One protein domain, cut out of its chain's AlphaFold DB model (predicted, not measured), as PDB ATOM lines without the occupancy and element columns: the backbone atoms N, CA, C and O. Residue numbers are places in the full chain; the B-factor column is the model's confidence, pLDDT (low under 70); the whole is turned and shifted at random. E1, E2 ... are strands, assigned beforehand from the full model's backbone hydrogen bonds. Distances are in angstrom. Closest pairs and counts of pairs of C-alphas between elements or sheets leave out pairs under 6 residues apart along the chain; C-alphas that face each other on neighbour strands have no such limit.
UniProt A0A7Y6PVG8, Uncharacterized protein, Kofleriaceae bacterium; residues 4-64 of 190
ATOM      1  N   ARG A   4     -25.287  -0.072  36.638       94.19
ATOM      2  CA  ARG A   4     -25.900   1.046  37.353       94.19
ATOM      3  C   ARG A   4     -27.215   0.643  37.998       94.19
ATOM      4  O   ARG A   4     -27.938  -0.201  37.464       94.19
ATOM      5  N   ILE A   5     -27.550   1.301  39.105       95.31
ATOM      6  CA  ILE A   5     -28.895   1.260  39.685       95.31
ATOM      7  C   ILE A   5     -29.873   1.869  38.678       95.31
ATOM      8  O   ILE A   5     -29.783   3.047  38.343       95.31
ATOM      9  N   HIS A   6     -30.809   1.064  38.189       96.81
ATOM     10  CA  HIS A   6     -31.862   1.491  37.270       96.81
ATOM     11  C   HIS A   6     -33.118   1.942  38.033       96.81
ATOM     12  O   HIS A   6     -33.746   2.933  37.668       96.81
ATOM     13  N   SER A   7     -33.455   1.267  39.136       96.94
ATOM     14  CA  SER A   7     -34.504   1.698  40.065       96.94
ATOM     15  C   SER A   7     -34.197   1.258  41.495       96.94
ATOM     16  O   SER A   7     -33.523   0.247  41.702       96.94
ATOM     17  N   TRP A   8     -34.710   1.998  42.479       96.38
ATOM     18  CA  TRP A   8     -34.578   1.674  43.899       96.38
ATOM     19  C   TRP A   8     -35.847   2.043  44.669       96.38
ATOM     20  O   TRP A   8     -36.414   3.115  44.465       96.38
ATOM     21  N   SER A   9     -36.278   1.157  45.564       94.81
ATOM     22  CA  SER A   9     -37.377   1.382  46.501       94.81
ATOM     23  C   SER A   9     -36.857   1.218  47.933       94.81
ATOM     24  O   SER A   9     -36.715   0.084  48.403       94.81
ATOM     25  N   PRO A  10     -36.601   2.326  48.658       89.69
ATOM     26  CA  PRO A  10     -36.098   2.277  50.031       89.69
ATOM     27  C   PRO A  10     -37.028   1.523  50.990       89.69
ATOM     28  O   PRO A  10     -36.560   0.829  51.885       89.69
ATOM     29  N   GLY A  11     -38.348   1.632  50.788       89.88
ATOM     30  CA  GLY A  11     -39.347   1.012  51.665       89.88
ATOM     31  C   GLY A  11     -39.372  -0.518  51.597       89.88
ATOM     32  O   GLY A  11     -39.665  -1.164  52.598       89.88
ATOM     33  N   SER A  12     -39.043  -1.098  50.440       91.50
ATOM     34  CA  SER A  12     -38.984  -2.555  50.246       91.50
ATOM     35  C   SER A  12     -37.558  -3.106  50.209       91.50
ATOM     36  O   SER A  12     -37.379  -4.320  50.263       91.50
ATOM     37  N   GLY A  13     -36.541  -2.247  50.102       92.56
ATOM     38  CA  GLY A  13     -35.151  -2.668  49.925       92.56
ATOM     39  C   GLY A  13     -34.908  -3.407  48.604       92.56
ATOM     40  O   GLY A  13     -34.015  -4.247  48.526       92.56
ATOM     41  N   THR A  14     -35.728  -3.139  47.584       95.88
ATOM     42  CA  THR A  14     -35.667  -3.797  46.270       95.88
ATOM     43  C   THR A  14     -35.337  -2.793  45.181       95.88
ATOM     44  O   THR A  14     -35.789  -1.647  45.226       95.88
ATOM     45  N   GLY A  15     -34.640  -3.239  44.146       96.75
ATOM     46  CA  GLY A  15     -34.321  -2.405  42.999       96.75
ATOM     47  C   GLY A  15     -34.122  -3.202  41.723       96.75
ATOM     48  O   GLY A  15     -34.360  -4.408  41.663       96.75
ATOM     49  N   THR A  16     -33.678  -2.498  40.688       97.38
ATOM     50  CA  THR A  16     -33.187  -3.117  39.458       97.38
ATOM     51  C   THR A  16     -31.823  -2.554  39.088       97.38
ATOM     52  O   THR A  16     -31.543  -1.381  39.341       97.38
ATOM     53  N   VAL A  17     -30.978  -3.383  38.475       96.06
ATOM     54  CA  VAL A  17     -29.683  -2.986  37.905       96.06
ATOM     55  C   VAL A  17     -29.683  -3.180  36.396       96.06
ATOM     56  O   VAL A  17     -30.320  -4.098  35.880       96.06
ATOM     57  N   ALA A  18     -28.962  -2.319  35.683       95.50
ATOM     58  CA  ALA A  18     -28.793  -2.416  34.240       95.50
ATOM     59  C   ALA A  18     -27.366  -2.041  33.821       95.50
ATOM     60  O   ALA A  18     -26.685  -1.257  34.482       95.50
ATOM     61  N   SER A  19     -26.933  -2.582  32.690       92.25
ATOM     62  CA  SER A  19     -25.759  -2.135  31.941       92.25
ATOM     63  C   SER A  19     -26.190  -1.815  30.501       92.25
ATOM     64  O   SER A  19     -27.306  -2.167  30.117       92.25
ATOM     65  N   PRO A  20     -25.351  -1.179  29.662       90.00
ATOM     66  CA  PRO A  20     -25.752  -0.790  28.303       90.00
ATOM     67  C   PRO A  20     -26.293  -1.928  27.421       90.00
ATOM     68  O   PRO A  20     -26.995  -1.664  26.449       90.00
ATOM     69  N   HIS A  21     -25.961  -3.183  27.740       86.75
ATOM     70  CA  HIS A  21     -26.333  -4.353  26.944       86.75
ATOM     71  C   HIS A  21     -27.207  -5.369  27.695       86.75
ATOM     72  O   HIS A  21     -27.653  -6.336  27.081       86.75
ATOM     73  N   PHE A  22     -27.443  -5.184  28.999       87.88
ATOM     74  CA  PHE A  22     -28.107  -6.179  29.847       87.88
ATOM     75  C   PHE A  22     -29.007  -5.540  30.908       87.88
ATOM     76  O   PHE A  22     -28.708  -4.466  31.431       87.88
ATOM     77  N   GLY A  23     -30.066  -6.259  31.282       85.75
ATOM     78  CA  GLY A  23     -31.066  -5.809  32.248       85.75
ATOM     79  C   GLY A  23     -32.214  -5.006  31.612       85.75
ATOM     80  O   GLY A  23     -32.335  -4.969  30.386       85.75
ATOM     81  N   PRO A  24     -33.076  -4.376  32.430       93.75
ATOM     82  CA  PRO A  24     -33.004  -4.311  33.890       93.75
ATOM     83  C   PRO A  24     -33.282  -5.666  34.558       93.75
ATOM     84  O   PRO A  24     -34.220  -6.366  34.180       93.75
ATOM     85  N   TRP A  25     -32.492  -6.021  35.572       95.31
ATOM     86  CA  TRP A  25     -32.706  -7.229  36.375       95.31
ATOM     87  C   TRP A  25     -32.998  -6.899  37.833       95.31
ATOM     88  O   TRP A  25     -32.366  -5.992  38.383       95.31
ATOM     89  N   PRO A  26     -33.960  -7.601  38.456       96.00
ATOM     90  CA  PRO A  26     -34.357  -7.335  39.825       96.00
ATOM     91  C   PRO A  26     -33.304  -7.822  40.818       96.00
ATOM     92  O   PRO A  26     -32.656  -8.846  40.613       96.00
ATOM     93  N   PHE A  27     -33.197  -7.100  41.926       96.06
ATOM     94  CA  PHE A  27     -32.471  -7.521  43.115       96.06
ATOM     95  C   PHE A  27     -33.256  -7.098  44.363       96.06
ATOM     96  O   PHE A  27     -34.000  -6.109  44.348       96.06
ATOM     97  N   GLY A  28     -33.114  -7.855  45.443       95.44
ATOM     98  CA  GLY A  28     -33.744  -7.596  46.726       95.44
ATOM     99  C   GLY A  28     -32.732  -7.437  47.863       95.44
ATOM    100  O   GLY A  28     -31.522  -7.318  47.639       95.44
ATOM    101  N   PRO A  29     -33.220  -7.449  49.117       93.75
ATOM    102  CA  PRO A  29     -32.368  -7.292  50.292       93.75
ATOM    103  C   PRO A  29     -31.276  -8.362  50.419       93.75
ATOM    104  O   PRO A  29     -30.225  -8.089  50.988       93.75
ATOM    105  N   ALA A  30     -31.503  -9.571  49.890       93.44
ATOM    106  CA  ALA A  30     -30.540 -10.670  49.962       93.44
ATOM    107  C   ALA A  30     -29.325 -10.460  49.039       93.44
ATOM    108  O   ALA A  30     -28.215 -10.899  49.363       93.44
ATOM    109  N   GLU A  31     -29.528  -9.784  47.909       94.75
ATOM    110  CA  GLU A  31     -28.495  -9.460  46.925       94.75
ATOM    111  C   GLU A  31     -27.741  -8.169  47.287       94.75
ATOM    112  O   GLU A  31     -26.585  -8.003  46.904       94.75
ATOM    113  N   ASN A  32     -28.335  -7.268  48.075       88.44
ATOM    114  CA  ASN A  32     -27.676  -6.064  48.593       88.44
ATOM    115  C   ASN A  32     -26.679  -6.399  49.720       88.44
ATOM    116  O   ASN A  32     -26.941  -6.173  50.904       88.44
ATOM    117  N   LYS A  33     -25.512  -6.942  49.358       82.12
ATOM    118  CA  LYS A  33     -24.496  -7.389  50.327       82.12
ATOM    119  C   LYS A  33     -23.916  -6.253  51.170       82.12
ATOM    120  O   LYS A  33     -23.504  -6.497  52.299       82.12
ATOM    121  N   GLY A  34     -23.924  -5.025  50.651       72.06
ATOM    122  CA  GLY A  34     -23.472  -3.836  51.378       72.06
ATOM    123  C   GLY A  34     -24.497  -3.272  52.367       72.06
ATOM    124  O   GLY A  34     -24.181  -2.330  53.087       72.06
ATOM    125  N   GLY A  35     -25.731  -3.792  52.393       77.00
ATOM    126  CA  GLY A  35     -26.796  -3.287  53.265       77.00
ATOM    127  C   GLY A  35     -27.178  -1.824  53.005       77.00
ATOM    128  O   GLY A  35     -27.785  -1.188  53.870       77.00
ATOM    129  N   LYS A  36     -26.827  -1.281  51.831       82.62
ATOM    130  CA  LYS A  36     -27.053   0.123  51.480       82.62
ATOM    131  C   LYS A  36     -28.550   0.424  51.412       82.62
ATOM    132  O   LYS A  36     -29.313  -0.356  50.848       82.62
ATOM    133  N   ARG A  37     -28.995   1.541  51.993       85.12
ATOM    134  CA  ARG A  37     -30.433   1.876  52.111       85.12
ATOM    135  C   ARG A  37     -30.885   2.988  51.165       85.12
ATOM    136  O   ARG A  37     -32.080   3.209  50.985       85.12
ATOM    137  N   ASP A  38     -29.934   3.649  50.536       86.00
ATOM    138  CA  ASP A  38     -30.064   4.935  49.862       86.00
ATOM    139  C   ASP A  38     -29.399   4.909  48.478       86.00
ATOM    140  O   ASP A  38     -28.755   5.867  48.058       86.00
ATOM    141  N   PHE A  39     -29.542   3.797  47.749       88.75
ATOM    142  CA  PHE A  39     -29.100   3.747  46.358       88.75
ATOM    143  C   PHE A  39     -29.711   4.896  45.548       88.75
ATOM    144  O   PHE A  39     -30.924   5.121  45.578       88.75
ATOM    145  N   THR A  40     -28.868   5.590  44.784       89.69
ATOM    146  CA  THR A  40     -29.312   6.635  43.855       89.69
ATOM    147  C   THR A  40     -29.477   6.053  42.454       89.69
ATOM    148  O   THR A  40     -28.649   5.269  41.992       89.69
ATOM    149  N   VAL A  41     -30.535   6.429  41.730       92.88
ATOM    150  CA  VAL A  41     -30.691   6.025  40.322       92.88
ATOM    151  C   VAL A  41     -29.512   6.551  39.500       92.88
ATOM    152  O   VAL A  41     -29.165   7.726  39.566       92.88
ATOM    153  N   GLY A  42     -28.890   5.666  38.724       89.06
ATOM    154  CA  GLY A  42     -27.677   5.935  37.955       89.06
ATOM    155  C   GLY A  42     -26.371   5.655  38.706       89.06
ATOM    156  O   GLY A  42     -25.317   5.652  38.062       89.06
ATOM    157  N   GLU A  43     -26.418   5.380  40.012       87.19
ATOM    158  CA  GLU A  43     -25.249   5.019  40.823       87.19
ATOM    159  C   GLU A  43     -24.534   3.794  40.245       87.19
ATOM    160  O   GLU A  43     -25.180   2.813  39.869       87.19
ATOM    161  N   ARG A  44     -23.200   3.856  40.162       87.12
ATOM    162  CA  ARG A  44     -22.371   2.743  39.683       87.12
ATOM    163  C   ARG A  44     -22.313   1.645  40.739       87.12
ATOM    164  O   ARG A  44     -22.051   1.915  41.907       87.12
ATOM    165  N   VAL A  45     -22.493   0.407  40.300       86.50
ATOM    166  CA  VAL A  45     -22.449  -0.780  41.158       86.50
ATOM    167  C   VAL A  45     -21.633  -1.885  40.506       86.50
ATOM    168  O   VAL A  45     -21.500  -1.933  39.283       86.50
ATOM    169  N   LEU A  46     -21.104  -2.777  41.331       86.75
ATOM    170  CA  LEU A  46     -20.617  -4.084  40.926       86.75
ATOM    171  C   LEU A  46     -21.770  -5.073  41.062       86.75
ATOM    172  O   LEU A  46     -22.504  -5.054  42.054       86.75
ATOM    173  N   VAL A  47     -21.954  -5.892  40.029       89.88
ATOM    174  CA  VAL A  47     -23.048  -6.859  39.952       89.88
ATOM    175  C   VAL A  47     -22.468  -8.218  39.618       89.88
ATOM    176  O   VAL A  47     -21.881  -8.401  38.553       89.88
ATOM    177  N   GLU A  48     -22.673  -9.170  40.517       91.38
ATOM    178  CA  GLU A  48     -22.411 -10.578  40.249       91.38
ATOM    179  C   GLU A  48     -23.677 -11.224  39.698       91.38
ATOM    180  O   GLU A  48     -24.773 -11.078  40.253       91.38
ATOM    181  N   LEU A  49     -23.512 -11.943  38.595       92.00
ATOM    182  CA  LEU A  49     -24.579 -12.648  37.907       92.00
ATOM    183  C   LEU A  49     -24.264 -14.133  37.899       92.00
ATOM    184  O   LEU A  49     -23.111 -14.522  37.726       92.00
ATOM    185  N   ASP A  50     -25.297 -14.949  38.022       92.75
ATOM    186  CA  ASP A  50     -25.185 -16.404  37.992       92.75
ATOM    187  C   ASP A  50     -26.260 -16.996  37.076       92.75
ATOM    188  O   ASP A  50     -27.325 -16.402  36.891       92.75
ATOM    189  N   GLY A  51     -25.982 -18.164  36.504       89.00
ATOM    190  CA  GLY A  51     -26.883 -18.885  35.605       89.00
ATOM    191  C   GLY A  51     -26.576 -18.747  34.103       89.00
ATOM    192  O   GLY A  51     -25.658 -18.036  33.686       89.00
ATOM    193  N   PRO A  52     -27.323 -19.480  33.256       86.00
ATOM    194  CA  PRO A  52     -27.173 -19.423  31.806       86.00
ATOM    195  C   PRO A  52     -27.729 -18.105  31.246       86.00
ATOM    196  O   PRO A  52     -28.538 -17.441  31.885       86.00
ATOM    197  N   LYS A  53     -27.310 -17.721  30.032       77.56
ATOM    198  CA  LYS A  53     -27.614 -16.415  29.406       77.56
ATOM    199  C   LYS A  53     -29.108 -16.046  29.391       77.56
ATOM    200  O   LYS A  53     -29.443 -14.865  29.429       77.56
ATOM    201  N   ASP A  54     -29.985 -17.035  29.295       82.31
ATOM    202  CA  ASP A  54     -31.444 -16.917  29.261       82.31
ATOM    203  C   ASP A  54     -32.112 -16.963  30.649       82.31
ATOM    204  O   ASP A  54     -33.300 -16.665  30.757       82.31
ATOM    205  N   ALA A  55     -31.361 -17.276  31.707       87.06
ATOM    206  CA  ALA A  55     -31.843 -17.340  33.086       87.06
ATOM    207  C   ALA A  55     -30.850 -16.719  34.087       87.06
ATOM    208  O   ALA A  55     -30.684 -17.224  35.198       87.06
ATOM    209  N   LEU A  56     -30.181 -15.629  33.690       88.94
ATOM    210  CA  LEU A  56     -29.277 -14.891  34.573       88.94
ATOM    211  C   LEU A  56     -30.044 -14.317  35.769       88.94
ATOM    212  O   LEU A  56     -31.080 -13.669  35.611       88.94
ATOM    213  N   VAL A  57     -29.494 -14.524  36.963       93.00
ATOM    214  CA  VAL A  57     -29.986 -13.954  38.219       93.00
ATOM    215  C   VAL A  57     -28.913 -13.091  38.864       93.00
ATOM    216  O   VAL A  57     -27.723 -13.388  38.776       93.00
ATOM    217  N   VAL A  58     -29.334 -12.023  39.538       95.31
ATOM    218  CA  VAL A  58     -28.435 -11.180  40.331       95.31
ATOM    219  C   VAL A  58     -28.112 -11.901  41.640       95.31
ATOM    220  O   VAL A  58     -29.018 -12.331  42.349       95.31
ATOM    221  N   ARG A  59     -26.825 -12.045  41.962       95.00
ATOM    222  CA  ARG A  59     -26.345 -12.660  43.214       95.00
ATOM    223  C   ARG A  59     -25.881 -11.640  44.232       95.00
ATOM    224  O   ARG A  59     -26.106 -11.807  45.435       95.00
ATOM    225  N   SER A  60     -25.232 -10.592  43.750       92.25
ATOM    226  CA  SER A  60     -24.768  -9.501  44.585       92.25
ATOM    227  C   SER A  60     -24.858  -8.175  43.842       92.25
ATOM    228  O   SER A  60     -24.633  -8.098  42.635       92.25
ATOM    229  N   VAL A  61     -25.229  -7.136  44.588       89.25
ATOM    230  CA  VAL A  61     -25.143  -5.732  44.194       89.25
ATOM    231  C   VAL A  61     -24.369  -5.015  45.285       89.25
ATOM    232  O   VAL A  61     -24.783  -4.998  46.449       89.25
ATOM    233  N   ILE A  62     -23.231  -4.445  44.909       85.81
ATOM    234  CA  ILE A  62     -22.338  -3.723  45.814       85.81
ATOM    235  C   ILE A  62     -22.075  -2.350  45.189       85.81
ATOM    236  O   ILE A  62     -21.823  -2.284  43.985       85.81
ATOM    237  N   PRO A  63     -22.156  -1.242  45.948       79.44
ATOM    238  CA  PRO A  63     -21.699   0.059  45.467       79.44
ATOM    239  C   PRO A  63     -20.293  -0.047  44.874       79.44
ATOM    240  O   PRO A  63     -19.415  -0.643  45.489       79.44
ATOM    241  N   ALA A  64     -20.077   0.524  43.688       76.25
ATOM    242  CA  ALA A  64     -18.752   0.507  43.062       76.25
ATOM    243  C   ALA A  64     -17.744   1.432  43.768       76.25
ATOM    244  O   ALA A  64     -16.566   1.414  43.437       76.25
TER     245      ALA A  64
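Overview. This is residues 4 to 64 of the 190 residues of an uncharacterized protein of Kofleriaceae bacterium (UniProt A0A7Y6PVG8). A small five-stranded barrel, only loosely closed, is made of a three-stranded sheet, E1 E2 E3, laid crosswise over a two-stranded hairpin, E4 and E5; E1 comes close to E4 at one seam and E3 to E5 at the other. The long link of residues 28 to 43 loops round one end of the barrel, and the turn of residues 51 to 56 lies at the other end. The 61 printed residues hold no named helix and five named strands, E1 to E5 in order, with both sheets antiparallel and the class all strand. The whole is compact, with a radius of gyration of the C-alphas of 10.6 A and spans of 30 by 22 by 18 A.

Arrangement. E1, residues 4 to 9, and E2, residues 14 to 19, form a hairpin, antiparallel at 164 degrees, with N 6 and O 16 at 2.8 A and N 16 and O 7 at 2.9 A, within hydrogen-bond range. E2 and E3, residues 22 to 27, form the next hairpin at 163 degrees, with N 17 and O 25 at 3.0 A. E1 E2 E3 is a meander, each strand the antiparallel neighbour of the one before, and E1 and E3 are its edge strands. E4, residues 44 to 50, and E5, residues 57 to 63, form a third hairpin at 155 degrees, with N 46 and O 62 at 2.8 A and N 59 and O 48 at 2.8 A. The two sheets are a sandwich, two sheets face to face: the facing parts are 9.0 A centre to centre, and the strands of one stand at 89 degrees to those of the other. The closest C-alphas of E1 and E4 are those of Arg 4 and Arg 44, 4.6 A apart. The closest of E3 and E5 are those of Phe 27 and Val 58, at 6.1 A. E2 and E5 are near each other, while E1 and E5 are apart, and so are E3 and E4.

Along the chain. E1 begins at C-alpha 4, (-25.900, 1.046, 37.353), and is 14.7 A long. E2 measures 17.5 A and E3 14.0 A. E4, 19.4 A long, begins at C-alpha 44, (-22.371, 2.743, 39.683). E5, 17.8 A long, ends at C-alpha 63, (-21.699, 0.059, 45.467).

Size, cuts and confidence. The C-alphas of Gly 11 and Pro 52 are the two farthest apart, at 31.0 A. The links E1 to E2 and E2 to E3 are tight, E4 to E5 is short, and E3 to E4, with 16 residues, is long. The printed part has no cut; its mean pLDDT is 89.9, and no printed residue is under 70.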